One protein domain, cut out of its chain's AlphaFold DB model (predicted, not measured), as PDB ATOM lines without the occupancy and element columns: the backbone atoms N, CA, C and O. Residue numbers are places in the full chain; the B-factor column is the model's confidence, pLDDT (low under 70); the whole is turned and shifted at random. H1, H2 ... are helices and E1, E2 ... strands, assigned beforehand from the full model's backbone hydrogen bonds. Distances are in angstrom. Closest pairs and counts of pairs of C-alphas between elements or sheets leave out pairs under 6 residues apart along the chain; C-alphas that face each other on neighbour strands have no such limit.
ATOM      1  N   VAL A 271     -41.731 -28.180  44.575       88.81
ATOM      2  CA  VAL A 271     -41.504 -28.548  43.169       88.81
ATOM      3  C   VAL A 271     -40.330 -27.754  42.631       88.81
ATOM      4  O   VAL A 271     -40.304 -26.529  42.707       88.81
ATOM      5  N   ILE A 272     -39.373 -28.481  42.064       85.06
ATOM      6  CA  ILE A 272     -38.125 -27.967  41.517       85.06
ATOM      7  C   ILE A 272     -38.162 -28.129  39.996       85.06
ATOM      8  O   ILE A 272     -38.347 -29.238  39.480       85.06
ATOM      9  N   ARG A 273     -37.944 -27.029  39.273       83.81
ATOM     10  CA  ARG A 273     -37.828 -26.995  37.804       83.81
ATOM     11  C   ARG A 273     -36.489 -26.385  37.397       83.81
ATOM     12  O   ARG A 273     -35.794 -25.819  38.235       83.81
ATOM     13  N   THR A 274     -36.112 -26.520  36.128       81.44
ATOM     14  CA  THR A 274     -35.081 -25.657  35.532       81.44
ATOM     15  C   THR A 274     -35.736 -24.401  34.963       81.44
ATOM     16  O   THR A 274     -36.884 -24.470  34.522       81.44
ATOM     17  N   GLU A 275     -35.009 -23.281  34.938       71.69
ATOM     18  CA  GLU A 275     -35.507 -21.982  34.441       71.69
ATOM     19  C   GLU A 275     -36.116 -22.077  33.025       71.69
ATOM     20  O   GLU A 275     -37.190 -21.531  32.756       71.69
ATOM     21  N   ASP A 276     -35.478 -22.865  32.152       70.12
ATOM     22  CA  ASP A 276     -35.898 -23.116  30.765       70.12
ATOM     23  C   ASP A 276     -36.979 -24.207  30.604       70.12
ATOM     24  O   ASP A 276     -37.350 -24.541  29.478       70.12
ATOM     25  N   ASN A 277     -37.433 -24.855  31.687       74.44
ATOM     26  CA  ASN A 277     -38.235 -26.095  31.645       74.44
ATOM     27  C   ASN A 277     -37.613 -27.235  30.798       74.44
ATOM     28  O   ASN A 277     -38.298 -28.148  30.338       74.44
ATOM     29  N   SER A 278     -36.295 -27.191  30.603       75.31
ATOM     30  CA  SER A 278     -35.511 -28.116  29.776       75.31
ATOM     31  C   SER A 278     -35.398 -29.536  30.344       75.31
ATOM     32  O   SER A 278     -35.143 -30.484  29.598       75.31
ATOM     33  N   LEU A 279     -35.595 -29.696  31.656       78.62
ATOM     34  CA  LEU A 279     -35.618 -30.977  32.361       78.62
ATOM     35  C   LEU A 279     -37.016 -31.237  32.947       78.62
ATOM     36  O   LEU A 279     -37.712 -30.285  33.301       78.62
ATOM     37  N   PRO A 280     -37.434 -32.511  33.100       77.62
ATOM     38  CA  PRO A 280     -38.706 -32.828  33.738       77.62
ATOM     39  C   PRO A 280     -38.740 -32.292  35.182       77.62
ATOM     40  O   PRO A 280     -37.725 -32.390  35.885       77.62
ATOM     41  N   PRO A 281     -39.886 -31.758  35.644       83.69
ATOM     42  CA  PRO A 281     -40.017 -31.233  36.995       83.69
ATOM     43  C   PRO A 281     -39.873 -32.346  38.034       83.69
ATOM     44  O   PRO A 281     -40.307 -33.482  37.824       83.69
ATOM     45  N   ILE A 282     -39.279 -32.008  39.175       85.12
ATOM     46  CA  ILE A 282     -39.018 -32.943  40.268       85.12
ATOM     47  C   ILE A 282     -39.683 -32.403  41.531       85.12
ATOM     48  O   ILE A 282     -39.370 -31.305  41.979       85.12
ATOM     49  N   VAL A 283     -40.573 -33.190  42.139       86.44
ATOM     50  CA  VAL A 283     -40.996 -32.944  43.525       86.44
ATOM     51  C   VAL A 283     -39.790 -33.246  44.415       86.44
ATOM     52  O   VAL A 283     -39.261 -34.361  44.368       86.44
ATOM     53  N   GLY A 284     -39.337 -32.270  45.195       83.12
ATOM     54  CA  GLY A 284     -38.208 -32.410  46.106       83.12
ATOM     55  C   GLY A 284     -38.487 -33.381  47.252       83.12
ATOM     56  O   GLY A 284     -39.533 -34.037  47.327       83.12
ATOM     57  N   GLU A 285     -37.518 -33.522  48.143       85.38
ATOM     58  CA  GLU A 285     -37.739 -34.176  49.433       85.38
ATOM     59  C   GLU A 285     -38.311 -33.157  50.434       85.38
ATOM     60  O   GLU A 285     -38.171 -31.953  50.203       85.38
ATOM     61  N   PRO A 286     -39.013 -33.599  51.495       85.06
ATOM     62  CA  PRO A 286     -39.416 -32.708  52.575       85.06
ATOM     63  C   PRO A 286     -38.200 -31.997  53.171       85.06
ATOM     64  O   PRO A 286     -37.267 -32.667  53.607       85.06
ATOM     65  N   PHE A 287     -38.231 -30.669  53.212       80.94
ATOM     66  CA  PHE A 287     -37.194 -29.840  53.827       80.94
ATOM     67  C   PHE A 287     -37.802 -28.989  54.945       80.94
ATOM     68  O   PHE A 287     -39.005 -28.714  54.928       80.94
ATOM     69  N   SER A 288     -36.993 -28.583  55.919       75.75
ATOM     70  CA  SER A 288     -37.392 -27.619  56.952       75.75
ATOM     71  C   SER A 288     -36.826 -26.232  56.609       75.75
ATOM     72  O   SER A 288     -35.820 -26.153  55.905       75.75
ATOM     73  N   PRO A 289     -37.394 -25.118  57.105       66.12
ATOM     74  CA  PRO A 289     -36.814 -23.784  56.905       66.12
ATOM     75  C   PRO A 289     -35.355 -23.661  57.377       66.12
ATOM     76  O   PRO A 289     -34.613 -22.824  56.871       66.12
ATOM     77  N   THR A 290     -34.951 -24.506  58.329       58.75
ATOM     78  CA  THR A 290     -33.592 -24.600  58.881       58.75
ATOM     79  C   THR A 290     -32.625 -25.361  57.964       58.75
ATOM     80  O   THR A 290     -31.435 -25.058  57.949       58.75
ATOM     81  N   GLU A 291     -33.113 -26.330  57.184       62.59
ATOM     82  CA  GLU A 291     -32.313 -27.161  56.278       62.59
ATOM     83  C   GLU A 291     -32.822 -27.009  54.838       62.59
ATOM     84  O   GLU A 291     -33.664 -27.769  54.361       62.59
ATOM     85  N   LEU A 292     -32.323 -25.985  54.138       65.25
ATOM     86  CA  LEU A 292     -32.722 -25.693  52.760       65.25
ATOM     87  C   LEU A 292     -32.292 -26.809  51.785       65.25
ATOM     88  O   LEU A 292     -31.185 -27.346  51.898       65.25
ATOM     89  N   PRO A 293     -33.119 -27.135  50.772       64.06
ATOM     90  CA  PRO A 293     -32.806 -28.189  49.820       64.06
ATOM     91  C   PRO A 293     -31.618 -27.779  48.943       64.06
ATOM     92  O   PRO A 293     -31.569 -26.668  48.412       64.06
ATOM     93  N   GLN A 294     -30.678 -28.699  48.731       60.88
ATOM     94  CA  GLN A 294     -29.523 -28.472  47.859       60.88
ATOM     95  C   GLN A 294     -29.970 -28.451  46.387       60.88
ATOM     96  O   GLN A 294     -30.024 -29.478  45.714       60.88
ATOM     97  N   LEU A 295     -30.334 -27.266  45.886       60.91
ATOM     98  CA  LEU A 295     -30.862 -27.094  44.524       60.91
ATOM     99  C   LEU A 295     -29.802 -27.331  43.434       60.91
ATOM    100  O   LEU A 295     -30.150 -27.763  42.336       60.91
ATOM    101  N   ALA A 304     -28.444 -26.443  33.742       59.75
ATOM    102  CA  ALA A 304     -29.365 -25.323  33.932       59.75
ATOM    103  C   ALA A 304     -29.751 -25.179  35.416       59.75
ATOM    104  O   ALA A 304     -30.047 -26.183  36.076       59.75
ATOM    105  N   ARG A 305     -29.753 -23.936  35.920       66.31
ATOM    106  CA  ARG A 305     -30.067 -23.610  37.318       66.31
ATOM    107  C   ARG A 305     -31.439 -24.169  37.687       66.31
ATOM    108  O   ARG A 305     -32.398 -24.076  36.915       66.31
ATOM    109  N   ARG A 306     -31.508 -24.799  38.861       77.44
ATOM    110  CA  ARG A 306     -32.749 -25.323  39.431       77.44
ATOM    111  C   ARG A 306     -33.337 -24.315  40.403       77.44
ATOM    112  O   ARG A 306     -32.628 -23.755  41.234       77.44
ATOM    113  N   GLU A 307     -34.644 -24.136  40.317       80.88
ATOM    114  CA  GLU A 307     -35.409 -23.203  41.136       80.88
ATOM    115  C   GLU A 307     -36.680 -23.868  41.674       80.88
ATOM    116  O   GLU A 307     -37.259 -24.758  41.038       80.88
ATOM    117  N   ILE A 308     -37.109 -23.444  42.863       85.56
ATOM    118  CA  ILE A 308     -38.386 -23.861  43.448       85.56
ATOM    119  C   ILE A 308     -39.493 -23.056  42.758       85.56
ATOM    120  O   ILE A 308     -39.429 -21.832  42.715       85.56
ATOM    121  N   LYS A 309     -40.508 -23.733  42.210       86.06
ATOM    122  CA  LYS A 309     -41.669 -23.088  41.566       86.06
ATOM    123  C   LYS A 309     -42.947 -23.128  42.384       86.06
ATOM    124  O   LYS A 309     -43.812 -22.286  42.181       86.06
ATOM    125  N   ALA A 310     -43.062 -24.069  43.307       88.12
ATOM    126  CA  ALA A 310     -44.157 -24.139  44.262       88.12
ATOM    127  C   ALA A 310     -43.715 -24.931  45.490       88.12
ATOM    128  O   ALA A 310     -42.759 -25.707  45.411       88.12
ATOM    129  N   TYR A 311     -44.428 -24.783  46.601       90.75
ATOM    130  CA  TYR A 311     -44.282 -25.647  47.762       90.75
ATOM    131  C   TYR A 311     -45.606 -25.843  48.503       90.75
ATOM    132  O   TYR A 311     -46.485 -24.983  48.497       90.75
ATOM    133  N   ALA A 312     -45.724 -26.997  49.158       89.50
ATOM    134  CA  ALA A 312     -46.819 -27.327  50.061       89.50
ATOM    135  C   ALA A 312     -46.300 -27.426  51.502       89.50
ATOM    136  O   ALA A 312     -45.284 -28.079  51.744       89.50
ATOM    137  N   GLY A 313     -47.002 -26.805  52.447       86.19
ATOM    138  CA  GLY A 313     -46.686 -26.779  53.879       86.19
ATOM    139  C   GLY A 313     -47.340 -25.579  54.582       86.19
ATOM    140  O   GLY A 313     -47.988 -24.771  53.917       86.19
ATOM    141  N   PRO A 314     -47.186 -25.430  55.908       84.75
ATOM    142  CA  PRO A 314     -46.417 -26.288  56.813       84.75
ATOM    143  C   PRO A 314     -47.107 -27.631  57.114       84.75
ATOM    144  O   PRO A 314     -48.334 -27.729  57.065       84.75
ATOM    145  N   MET A 315     -46.331 -28.676  57.424       83.62
ATOM    146  CA  MET A 315     -46.847 -29.962  57.920       83.62
ATOM    147  C   MET A 315     -45.777 -30.791  58.660       83.62
ATOM    148  O   MET A 315     -44.587 -30.603  58.429       83.62
ATOM    149  N   ASP A 316     -46.191 -31.755  59.494       82.50
ATOM    150  CA  ASP A 316     -45.278 -32.695  60.173       82.50
ATOM    151  C   ASP A 316     -44.446 -33.536  59.191       82.50
ATOM    152  O   ASP A 316     -44.921 -33.879  58.105       82.50
ATOM    153  N   TYR A 317     -43.266 -34.006  59.617       82.00
ATOM    154  CA  TYR A 317     -42.377 -34.862  58.812       82.00
ATOM    155  C   TYR A 317     -43.081 -36.076  58.184       82.00
ATOM    156  O   TYR A 317     -42.928 -36.356  56.993       82.00
ATOM    157  N   GLU A 318     -43.902 -36.795  58.957       83.69
ATOM    158  CA  GLU A 318     -44.654 -37.944  58.445       83.69
ATOM    159  C   GLU A 318     -45.705 -37.544  57.404       83.69
ATOM    160  O   GLU A 318     -45.845 -38.225  56.381       83.69
ATOM    161  N   LYS A 319     -46.429 -36.437  57.634       86.31
ATOM    162  CA  LYS A 319     -47.410 -35.908  56.677       86.31
ATOM    163  C   LYS A 319     -46.688 -35.452  55.406       86.31
ATOM    164  O   LYS A 319     -47.101 -35.849  54.320       86.31
ATOM    165  N   ALA A 320     -45.544 -34.776  55.531       86.94
ATOM    166  CA  ALA A 320     -44.697 -34.353  54.418       86.94
ATOM    167  C   ALA A 320     -44.149 -35.533  53.606       86.94
ATOM    168  O   ALA A 320     -44.215 -35.515  52.378       86.94
ATOM    169  N   GLN A 321     -43.673 -36.603  54.251       88.19
ATOM    170  CA  GLN A 321     -43.248 -37.812  53.544       88.19
ATOM    171  C   GLN A 321     -44.402 -38.472  52.778       88.19
ATOM    172  O   GLN A 321     -44.211 -38.900  51.635       88.19
ATOM    173  N   ARG A 322     -45.582 -38.600  53.399       88.31
ATOM    174  CA  ARG A 322     -46.770 -39.198  52.765       88.31
ATOM    175  C   ARG A 322     -47.232 -38.336  51.586       88.31
ATOM    176  O   ARG A 322     -47.375 -38.866  50.486       88.31
ATOM    177  N   PHE A 323     -47.334 -37.021  51.778       89.38
ATOM    178  CA  PHE A 323     -47.669 -36.037  50.746       89.38
ATOM    179  C   PHE A 323     -46.663 -36.051  49.586       89.38
ATOM    180  O   PHE A 323     -47.049 -36.180  48.429       89.38
ATOM    181  N   CYS A 324     -45.360 -36.034  49.874       89.06
ATOM    182  CA  CYS A 324     -44.294 -36.117  48.874       89.06
ATOM    183  C   CYS A 324     -44.373 -37.416  48.051       89.06
ATOM    184  O   CYS A 324     -44.339 -37.368  46.819       89.06
ATOM    185  N   LYS A 325     -44.543 -38.582  48.695       88.69
ATOM    186  CA  LYS A 325     -44.735 -39.876  48.004       88.69
ATOM    187  C   LYS A 325     -45.969 -39.844  47.094       88.69
ATOM    188  O   LYS A 325     -45.892 -40.273  45.940       88.69
ATOM    189  N   ARG A 326     -47.068 -39.291  47.609       87.19
ATOM    190  CA  ARG A 326     -48.372 -39.174  46.950       87.19
ATOM    191  C   ARG A 326     -48.388 -38.208  45.765       87.19
ATOM    192  O   ARG A 326     -49.067 -38.448  44.767       87.19
ATOM    193  N   TRP A 327     -47.625 -37.128  45.864       90.44
ATOM    194  CA  TRP A 327     -47.472 -36.137  44.812       90.44
ATOM    195  C   TRP A 327     -46.479 -36.606  43.743       90.44
ATOM    196  O   TRP A 327     -46.754 -36.477  42.549       90.44
ATOM    197  N   LYS A 328     -45.385 -37.278  44.131       87.50
ATOM    198  CA  LYS A 328     -44.487 -37.970  43.189       87.50
ATOM    199  C   LYS A 328     -45.255 -38.999  42.354       87.50
ATOM    200  O   LYS A 328     -45.208 -38.936  41.126       87.50
ATOM    201  N   THR A 329     -46.009 -39.891  43.000       84.81
ATOM    202  CA  THR A 329     -46.667 -41.033  42.341       84.81
ATOM    203  C   THR A 329     -48.187 -41.018  42.558       84.81
ATOM    204  O   THR A 329     -48.615 -41.238  43.690       84.81
ATOM    205  N   PRO A 330     -49.010 -40.838  41.499       83.81
ATOM    206  CA  PRO A 330     -50.462 -41.036  41.572       83.81
ATOM    207  C   PRO A 330     -50.824 -42.434  42.104       83.81
ATOM    208  O   PRO A 330     -50.041 -43.376  41.916       83.81
ATOM    209  N   PRO A 331     -52.004 -42.608  42.727       83.38
ATOM    210  CA  PRO A 331     -52.371 -43.859  43.372       83.38
ATOM    211  C   PRO A 331     -52.522 -44.947  42.311       83.38
ATOM    212  O   PRO A 331     -52.861 -44.668  41.160       83.38
ATOM    213  N   ARG A 332     -52.249 -46.201  42.667       81.38
ATOM    214  CA  ARG A 332     -52.394 -47.313  41.723       81.38
ATOM    215  C   ARG A 332     -53.828 -47.832  41.734       81.38
ATOM    216  O   ARG A 332     -54.498 -47.839  42.766       81.38
ATOM    217  N   LEU A 333     -54.275 -48.272  40.561       82.06
ATOM    218  CA  LEU A 333     -55.490 -49.058  40.398       82.06
ATOM    219  C   LEU A 333     -55.098 -50.538  40.360       82.06
ATOM    220  O   LEU A 333     -54.328 -50.946  39.485       82.06
ATOM    221  N   ARG A 334     -55.622 -51.341  41.285       81.38
ATOM    222  CA  ARG A 334     -55.568 -52.806  41.214       81.38
ATOM    223  C   ARG A 334     -56.765 -53.316  40.425       81.38
ATOM    224  O   ARG A 334     -57.895 -52.921  40.688       81.38
ATOM    225  N   ILE A 335     -56.513 -54.220  39.484       79.19
ATOM    226  CA  ILE A 335     -57.567 -54.907  38.739       79.19
ATOM    227  C   ILE A 335     -58.166 -56.007  39.621       79.19
ATOM    228  O   ILE A 335     -57.441 -56.867  40.122       79.19
ATOM    229  N   PHE A 485     -56.360 -41.726  37.154       84.25
ATOM    230  CA  PHE A 485     -56.519 -41.299  35.768       84.25
ATOM    231  C   PHE A 485     -56.536 -39.774  35.674       84.25
ATOM    232  O   PHE A 485     -55.747 -39.222  34.909       84.25
ATOM    233  N   LYS A 486     -57.348 -39.095  36.499       85.88
ATOM    234  CA  LYS A 486     -57.454 -37.626  36.533       85.88
ATOM    235  C   LYS A 486     -56.090 -36.954  36.716       85.88
ATOM    236  O   LYS A 486     -55.690 -36.150  35.880       85.88
ATOM    237  N   GLU A 487     -55.325 -37.344  37.735       87.44
ATOM    238  CA  GLU A 487     -54.006 -36.754  38.002       87.44
ATOM    239  C   GLU A 487     -52.992 -37.020  36.888       87.44
ATOM    240  O   GLU A 487     -52.174 -36.158  36.566       87.44
ATOM    241  N   ARG A 488     -53.024 -38.215  36.282       84.44
ATOM    242  CA  ARG A 488     -52.152 -38.535  35.145       84.44
ATOM    243  C   ARG A 488     -52.554 -37.740  33.905       84.44
ATOM    244  O   ARG A 488     -51.668 -37.309  33.176       84.44
ATOM    245  N   SER A 489     -53.851 -37.548  33.677       85.44
ATOM    246  CA  SER A 489     -54.361 -36.742  32.571       85.44
ATOM    247  C   SER A 489     -53.900 -35.295  32.708       85.44
ATOM    248  O   SER A 489     -53.319 -34.776  31.766       85.44
ATOM    249  N   ILE A 490     -54.043 -34.680  33.887       85.44
ATOM    250  CA  ILE A 490     -53.593 -33.299  34.146       85.44
ATOM    251  C   ILE A 490     -52.096 -33.136  33.829       85.44
ATOM    252  O   ILE A 490     -51.729 -32.273  33.034       85.44
ATOM    253  N   ARG A 491     -51.234 -34.027  34.346       85.31
ATOM    254  CA  ARG A 491     -49.777 -34.010  34.079       85.31
ATOM    255  C   ARG A 491     -49.390 -34.229  32.608       85.31
ATOM    256  O   ARG A 491     -48.249 -33.959  32.245       85.31
ATOM    257  N   LEU A 492     -50.280 -34.796  31.788       82.50
ATOM    258  CA  LEU A 492     -50.052 -35.033  30.356       82.50
ATOM    259  C   LEU A 492     -50.647 -33.932  29.473       82.50
ATOM    260  O   LEU A 492     -50.096 -33.665  28.407       82.50
ATOM    261  N   THR A 493     -51.757 -33.325  29.896       84.19
ATOM    262  CA  THR A 493     -52.410 -32.210  29.200       84.19
ATOM    263  C   THR A 493     -51.599 -30.925  29.345       84.19
ATOM    264  O   THR A 493     -51.471 -30.183  28.377       84.19
ATOM    265  N   ASP A 494     -51.015 -30.695  30.522       81.94
ATOM    266  CA  ASP A 494     -50.227 -29.503  30.829       81.94
ATOM    267  C   ASP A 494     -48.800 -29.874  31.293       81.94
ATOM    268  O   ASP A 494     -48.570 -30.179  32.467       81.94
ATOM    269  N   PRO A 495     -47.807 -29.850  30.384       78.94
ATOM    270  CA  PRO A 495     -46.402 -30.068  30.733       78.94
ATOM    271  C   PRO A 495     -45.792 -28.935  31.580       78.94
ATOM    272  O   PRO A 495     -44.786 -29.148  32.263       78.94
ATOM    273  N   SER A 496     -46.371 -27.734  31.514       81.00
ATOM    274  CA  SER A 496     -45.885 -26.490  32.124       81.00
ATOM    275  C   SER A 496     -46.245 -26.399  33.604       81.00
ATOM    276  O   SER A 496     -45.335 -26.296  34.422       81.00
ATOM    277  N   LYS A 497     -47.532 -26.497  33.954       85.69
ATOM    278  CA  LYS A 497     -48.061 -26.343  35.321       85.69
ATOM    279  C   LYS A 497     -48.830 -27.575  35.826       85.69
ATOM    280  O   LYS A 497     -49.414 -27.556  36.911       85.69
ATOM    281  N   GLY A 498     -48.836 -28.693  35.093       85.75
ATOM    282  CA  GLY A 498     -49.659 -29.857  35.443       85.75
ATOM    283  C   GLY A 498     -49.218 -30.609  36.706       85.75
ATOM    284  O   GLY A 498     -50.028 -31.316  37.307       85.75
ATOM    285  N   ILE A 499     -47.960 -30.472  37.152       87.94
ATOM    286  CA  ILE A 499     -47.517 -31.059  38.430       87.94
ATOM    287  C   ILE A 499     -47.850 -30.144  39.614       87.94
ATOM    288  O   ILE A 499     -48.234 -30.649  40.668       87.94
ATOM    289  N   GLU A 500     -47.794 -28.827  39.417       91.25
ATOM    290  CA  GLU A 500     -48.245 -27.782  40.337       91.25
ATOM    291  C   GLU A 500     -49.762 -27.871  40.543       91.25
ATOM    292  O   GLU A 500     -50.219 -27.951  41.678       91.25
ATOM    293  N   THR A 501     -50.531 -28.012  39.461       89.50
ATOM    294  CA  THR A 501     -51.992 -28.204  39.486       89.50
ATOM    295  C   THR A 501     -52.385 -29.425  40.322       89.50
ATOM    296  O   THR A 501     -53.236 -29.334  41.206       89.50
ATOM    297  N   VAL A 502     -51.727 -30.576  40.111       88.69
ATOM    298  CA  VAL A 502     -51.953 -31.768  40.951       88.69
ATOM    299  C   VAL A 502     -51.496 -31.533  42.397       88.69
ATOM    300  O   VAL A 502     -52.139 -32.027  43.319       88.69
ATOM    301  N   GLY A 503     -50.424 -30.767  42.609       90.19
ATOM    302  CA  GLY A 503     -49.946 -30.378  43.936       90.19
ATOM    303  C   GLY A 503     -50.979 -29.577  44.720       90.19
ATOM    304  O   GLY A 503     -51.315 -29.962  45.837       90.19
ATOM    305  N   ARG A 504     -51.556 -28.537  44.109       90.12
ATOM    306  CA  ARG A 504     -52.590 -27.704  44.728       90.12
ATOM    307  C   ARG A 504     -53.877 -28.477  44.998       90.12
ATOM    308  O   ARG A 504     -54.425 -28.385  46.092       90.12
ATOM    309  N   MET A 505     -54.318 -29.323  44.060       88.88
ATOM    310  CA  MET A 505     -55.458 -30.224  44.289       88.88
ATOM    311  C   MET A 505     -55.236 -31.149  45.497       88.88
ATOM    312  O   MET A 505     -56.156 -31.363  46.287       88.88
ATOM    313  N   LEU A 506     -54.022 -31.691  45.660       89.12
ATOM    314  CA  LEU A 506     -53.670 -32.511  46.822       89.12
ATOM    315  C   LEU A 506     -53.571 -31.676  48.104       89.12
ATOM    316  O   LEU A 506     -54.049 -32.128  49.140       89.12
ATOM    317  N   ALA A 507     -53.009 -30.467  48.053       90.31
ATOM    318  CA  ALA A 507     -52.921 -29.560  49.198       90.31
ATOM    319  C   ALA A 507     -54.320 -29.181  49.722       90.31
ATOM    320  O   ALA A 507     -54.594 -29.327  50.914       90.31
ATOM    321  N   LYS A 508     -55.247 -28.844  48.815       89.38
ATOM    322  CA  LYS A 508     -56.663 -28.557  49.112       89.38
ATOM    323  C   LYS A 508     -57.392 -29.768  49.714       89.38
ATOM    324  O   LYS A 508     -58.141 -29.616  50.674       89.38
ATOM    325  N   LYS A 509     -57.133 -30.981  49.204       87.62
ATOM    326  CA  LYS A 509     -57.686 -32.245  49.738       87.62
ATOM    327  C   LYS A 509     -57.164 -32.576  51.143       87.62
ATOM    328  O   LYS A 509     -57.934 -33.007  51.994       87.62
ATOM    329  N   GLU A 510     -55.864 -32.411  51.375       86.75
ATOM    330  CA  GLU A 510     -55.184 -32.793  52.625       86.75
ATOM    331  C   GLU A 510     -55.165 -31.659  53.675       86.75
ATOM    332  O   GLU A 510     -54.556 -31.824  54.738       86.75
ATOM    333  N   GLN A 511     -55.807 -30.519  53.380       86.75
ATOM    334  CA  GLN A 511     -55.811 -29.288  54.183       86.75
ATOM    335  C   GLN A 511     -54.386 -28.872  54.582       86.75
ATOM    336  O   GLN A 511     -54.000 -28.875  55.752       86.75
ATOM    337  N   VAL A 512     -53.570 -28.600  53.567       87.75
ATOM    338  CA  VAL A 512     -52.184 -28.138  53.680       87.75
ATOM    339  C   VAL A 512     -52.063 -26.823  52.919       87.75
ATOM    340  O   VAL A 512     -52.632 -26.696  51.837       87.75
ATOM    341  N   GLY A 513     -51.315 -25.861  53.462       86.56
ATOM    342  CA  GLY A 513     -51.035 -24.605  52.767       86.56
ATOM    343  C   GLY A 513     -50.307 -24.838  51.440       86.56
ATOM    344  O   GLY A 513     -49.450 -25.721  51.326       86.56
ATOM    345  N   TRP A 514     -50.656 -24.045  50.434       91.19
ATOM    346  CA  TRP A 514     -50.039 -24.057  49.113       91.19
ATOM    347  C   TRP A 514     -49.467 -22.677  48.812       91.19
ATOM    348  O   TRP A 514     -50.076 -21.668  49.153       91.19
ATOM    349  N   LYS A 515     -48.295 -22.617  48.177       90.62
ATOM    350  CA  LYS A 515     -47.740 -21.375  47.634       90.62
ATOM    351  C   LYS A 515     -47.021 -21.648  46.323       90.62
ATOM    352  O   LYS A 515     -46.256 -22.606  46.206       90.62
ATOM    353  N   GLU A 516     -47.237 -20.784  45.342       90.00
ATOM    354  CA  GLU A 516     -46.722 -20.930  43.986       90.00
ATOM    355  C   GLU A 516     -46.060 -19.638  43.510       90.00
ATOM    356  O   GLU A 516     -46.523 -18.539  43.805       90.00
ATOM    357  N   TYR A 517     -44.950 -19.774  42.787       88.06
ATOM    358  CA  TYR A 517     -44.213 -18.645  42.244       88.06
ATOM    359  C   TYR A 517     -44.808 -18.194  40.910       88.06
ATOM    360  O   TYR A 517     -44.800 -18.936  39.917       88.06
ATOM    361  N   TRP A 518     -45.247 -16.939  40.871       87.56
ATOM    362  CA  TRP A 518     -45.786 -16.297  39.677       87.56
ATOM    363  C   TRP A 518     -44.811 -15.237  39.176       87.56
ATOM    364  O   TRP A 518     -44.574 -14.236  39.848       87.56
ATOM    365  N   LYS A 519     -44.241 -15.450  37.979       84.38
ATOM    366  CA  LYS A 519     -43.192 -14.583  37.408       84.38
ATOM    367  C   LYS A 519     -43.606 -13.110  37.352       84.38
ATOM    368  O   LYS A 519     -42.780 -12.249  37.630       84.38
ATOM    369  N   PHE A 520     -44.870 -12.836  37.036       85.00
ATOM    370  CA  PHE A 520     -45.405 -11.480  36.935       85.00
ATOM    371  C   PHE A 520     -45.645 -10.794  38.297       85.00
ATOM    372  O   PHE A 520     -45.591  -9.569  38.354       85.00
ATOM    373  N   LEU A 521     -45.849 -11.553  39.386       84.19
ATOM    374  CA  LEU A 521     -45.956 -11.029  40.763       84.19
ATOM    375  C   LEU A 521     -44.614 -11.013  41.513       84.19
ATOM    376  O   LEU A 521     -44.519 -10.397  42.573       84.19
ATOM    377  N   GLY A 522     -43.598 -11.730  41.018       82.19
ATOM    378  CA  GLY A 522     -42.265 -11.822  41.627       82.19
ATOM    379  C   GLY A 522     -42.219 -12.478  43.016       82.19
ATOM    380  O   GLY A 522     -41.211 -12.361  43.702       82.19
ATOM    381  N   THR A 523     -43.297 -13.141  43.444       84.88
ATOM    382  CA  THR A 523     -43.519 -13.607  44.827       84.88
ATOM    383  C   THR A 523     -44.204 -14.975  44.866       84.88
ATOM    384  O   THR A 523     -44.862 -15.382  43.901       84.88
ATOM    385  N   PHE A 524     -44.053 -15.701  45.980       87.19
ATOM    386  CA  PHE A 524     -44.780 -16.947  46.240       87.19
ATOM    387  C   PHE A 524     -46.135 -16.684  46.917       87.19
ATOM    388  O   PHE A 524     -46.197 -16.304  48.087       87.19
ATOM    389  N   CYS A 525     -47.236 -16.975  46.223       87.88
ATOM    390  CA  CYS A 525     -48.595 -16.855  46.761       87.88
ATOM    391  C   CYS A 525     -49.510 -17.990  46.273       87.88
ATOM    392  O   CYS A 525     -49.232 -18.632  45.258       87.88
ATOM    393  N   ASP A 526     -50.602 -18.247  46.997       90.31
ATOM    394  CA  ASP A 526     -51.773 -18.879  46.390       90.31
ATOM    395  C   ASP A 526     -52.663 -17.773  45.822       90.31
ATOM    396  O   ASP A 526     -52.942 -16.791  46.506       90.31
ATOM    397  N   VAL A 527     -53.074 -17.918  44.565       87.12
ATOM    398  CA  VAL A 527     -53.938 -16.954  43.867       87.12
ATOM    399  C   VAL A 527     -55.419 -17.250  44.150       87.12
ATOM    400  O   VAL A 527     -56.255 -16.381  43.931       87.12
ATOM    401  N   GLU A 528     -55.749 -18.433  44.689       87.75
ATOM    402  CA  GLU A 528     -57.093 -18.749  45.197       87.75
ATOM    403  C   GLU A 528     -57.388 -18.050  46.542       87.75
ATOM    404  O   GLU A 528     -58.552 -17.814  46.864       87.75
ATOM    405  N   ASP A 529     -56.355 -17.691  47.316       88.50
ATOM    406  CA  ASP A 529     -56.495 -17.000  48.602       88.50
ATOM    407  C   ASP A 529     -56.784 -15.499  48.434       88.50
ATOM    408  O   ASP A 529     -56.274 -14.829  47.531       88.50
ATOM    409  N   ALA A 530     -57.521 -14.919  49.388       86.50
ATOM    410  CA  ALA A 530     -57.881 -13.495  49.395       86.50
ATOM    411  C   ALA A 530     -56.667 -12.541  49.310       86.50
ATOM    412  O   ALA A 530     -56.769 -11.446  48.751       86.50
ATOM    413  N   THR A 531     -55.509 -12.949  49.840       87.12
ATOM    414  CA  THR A 531     -54.241 -12.209  49.738       87.12
ATOM    415  C   THR A 531     -53.651 -12.251  48.327       87.12
ATOM    416  O   THR A 531     -53.174 -11.222  47.848       87.12
ATOM    417  N   GLY A 532     -53.726 -13.391  47.635       87.62
ATOM    418  CA  GLY A 532     -53.309 -13.528  46.238       87.62
ATOM    419  C   GLY A 532     -54.237 -12.798  45.275       87.62
ATOM    420  O   GLY A 532     -53.754 -12.080  44.401       87.62
ATOM    421  N   LEU A 533     -55.553 -12.872  45.496       90.00
ATOM    422  CA  LEU A 533     -56.542 -12.071  44.766       90.00
ATOM    423  C   LEU A 533     -56.262 -10.565  44.902       90.00
ATOM    424  O   LEU A 533     -56.280  -9.849  43.906       90.00
ATOM    425  N   LEU A 534     -55.911 -10.077  46.102       90.62
ATOM    426  CA  LEU A 534     -55.523  -8.672  46.319       90.62
ATOM    427  C   LEU A 534     -54.219  -8.278  45.600       90.62
ATOM    428  O   LEU A 534     -54.075  -7.122  45.196       90.62
ATOM    429  N   LEU A 535     -53.255  -9.194  45.466       89.19
ATOM    430  CA  LEU A 535     -52.023  -8.954  44.705       89.19
ATOM    431  C   LEU A 535     -52.303  -8.911  43.196       89.19
ATOM    432  O   LEU A 535     -51.832  -8.000  42.514       89.19
ATOM    433  N   LEU A 536     -53.116  -9.843  42.693       90.50
ATOM    434  CA  LEU A 536     -53.530  -9.906  41.292       90.50
ATOM    435  C   LEU A 536     -54.378  -8.689  40.887       90.50
ATOM    436  O   LEU A 536     -54.118  -8.093  39.846       90.50
ATOM    437  N   GLU A 537     -55.327  -8.268  41.726       91.81
ATOM    438  CA  GLU A 537     -56.155  -7.069  41.525       91.81
ATOM    439  C   GLU A 537     -55.292  -5.809  41.390       91.81
ATOM    440  O   GLU A 537     -55.441  -5.053  40.431       91.81
ATOM    441  N   LYS A 538     -54.321  -5.613  42.293       90.62
ATOM    442  CA  LYS A 538     -53.366  -4.493  42.210       90.62
ATOM    443  C   LYS A 538     -52.534  -4.541  40.928       90.62
ATOM    444  O   LYS A 538     -52.317  -3.499  40.310       90.62
ATOM    445  N   TYR A 539     -52.083  -5.730  40.528       89.44
ATOM    446  CA  TYR A 539     -51.305  -5.922  39.306       89.44
ATOM    447  C   TYR A 539     -52.120  -5.575  38.051       89.44
ATOM    448  O   TYR A 539     -51.674  -4.787  37.218       89.44
ATOM    449  N   LEU A 540     -53.339  -6.110  37.937       88.94
ATOM    450  CA  LEU A 540     -54.239  -5.863  36.808       88.94
ATOM    451  C   LEU A 540     -54.694  -4.398  36.741       88.94
ATOM    452  O   LEU A 540     -54.689  -3.814  35.658       88.94
ATOM    453  N   ALA A 541     -54.989  -3.765  37.880       88.31
ATOM    454  CA  ALA A 541     -55.286  -2.334  37.944       88.31
ATOM    455  C   ALA A 541     -54.102  -1.481  37.445       88.31
ATOM    456  O   ALA A 541     -54.285  -0.578  36.625       88.31
ATOM    457  N   GLN A 542     -52.872  -1.803  37.867       88.50
ATOM    458  CA  GLN A 542     -51.663  -1.130  37.377       88.50
ATOM    459  C   GLN A 542     -51.455  -1.357  35.869       88.50
ATOM    460  O   GLN A 542     -51.084  -0.425  35.153       88.50
ATOM    461  N   LYS A 543     -51.731  -2.564  35.356       86.75
ATOM    462  CA  LYS A 543     -51.663  -2.875  33.920       86.75
ATOM    463  C   LYS A 543     -52.697  -2.107  33.100       86.75
ATOM    464  O   LYS A 543     -52.325  -1.523  32.082       86.75
ATOM    465  N   LYS A 544     -53.952  -2.023  33.559       84.94
ATOM    466  CA  LYS A 544     -55.002  -1.217  32.907       84.94
ATOM    467  C   LYS A 544     -54.591   0.262  32.832       84.94
ATOM    468  O   LYS A 544     -54.723   0.875  31.776       84.94
ATOM    469  N   GLN A 545     -53.991   0.806  33.894       84.56
ATOM    470  CA  GLN A 545     -53.446   2.174  33.901       84.56
ATOM    471  C   GLN A 545     -52.265   2.360  32.930       84.56
ATOM    472  O   GLN A 545     -52.222   3.362  32.220       84.56
ATOM    473  N   GLN A 546     -51.331   1.406  32.851       82.88
ATOM    474  CA  GLN A 546     -50.204   1.459  31.903       82.88
ATOM    475  C   GLN A 546     -50.668   1.441  30.439       82.88
ATOM    476  O   GLN A 546     -50.099   2.152  29.614       82.88
ATOM    477  N   LEU A 547     -51.705   0.658  30.121       79.88
ATOM    478  CA  LEU A 547     -52.283   0.580  28.775       79.88
ATOM    479  C   LEU A 547     -53.080   1.845  28.409       79.88
ATOM    480  O   LEU A 547     -52.986   2.313  27.277       79.88
TER     481      LEU A 547
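This is residues 271 to 295, 304 to 335 and 485 to 547 of the 955 residues of an uncharacterized protein of Anopheles stephensi (UniProt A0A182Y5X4). A small antiparallel sheet of four strands has H3 packed along one face, with H1 at a slant beside H3 and H2 folded back on the beginning of H3. From the edge strand E5 the chain turns into the long helix H4, whose residues 540 to 547 stick out as an arm, while E3 lies at the other end of the long axis. The printed part has 120 residues, with four named helices and five named strands in the order E1 E2 H1 E3 H2 H3 E4 E5 H4; the class is mixed, helices and strands, and the sheet's order is E1 E2 E4 E5. It is only just compact, close to loose, with a radius of gyration of the C-alphas of 15.8 A, and only just elongated, spanning 56 by 37 by 33 A.

E1, residues 271 to 274, is an edge strand antiparallel to E2, residues 306 to 315; N 271 and O 310 are 2.8 A apart, within hydrogen-bond range. E2 bends by 63 degrees at residue 309. It is antiparallel to E4, residues 514 to 518, with N 311 and O 515 at 2.9 A. E4 and E5, residues 523 to 525, form a hairpin, with N 516 and O 525 at 2.9 A. H1, residues 317 to 328, and H3, residues 498 to 510, are on one face of the sheet, making two layers, helices on one face of a sheet. H3 is over E2 at a height over the sheet of 9.1 A and runs along the strands. H1 touches H3 with residues 323 to 327 alone, at a steep tilt of 40 degrees, opposite ways; their closest C-alphas, of Trp 327 and Gly 503, are 6.3 A apart. H2, residues 485 to 493, forms a helical hairpin with H3; the closest C-alphas, of Arg 491 and Gly 498, are 4.4 A apart. H4, residues 530 to 547, only grazes the sheet with residues 531 to 535. E3, residues 333 to 335, pairs with no named strand. In H1, H2, H3 and H4 every O i to N i+4 pair is within hydrogen-bond range.

E1 begins at C-alpha 271 (-41.504, -28.548, 43.169). E2 is 23.7 A long, H1 16.1 A and H3 18.3 A. H4, 25.6 A long, ends at C-alpha 547 (-52.283, 0.580, 28.775).

The C-alphas of Ile 335 and Gln 545, the two farthest apart, are 57.4 A apart. Residues 296 to 303 and 336 to 484 are not printed; the C-alpha gaps are 10.8 A and 14.0 A. The links printed whole are tight. Residues 289 to 295 and 304 to 305 have pLDDT under 70.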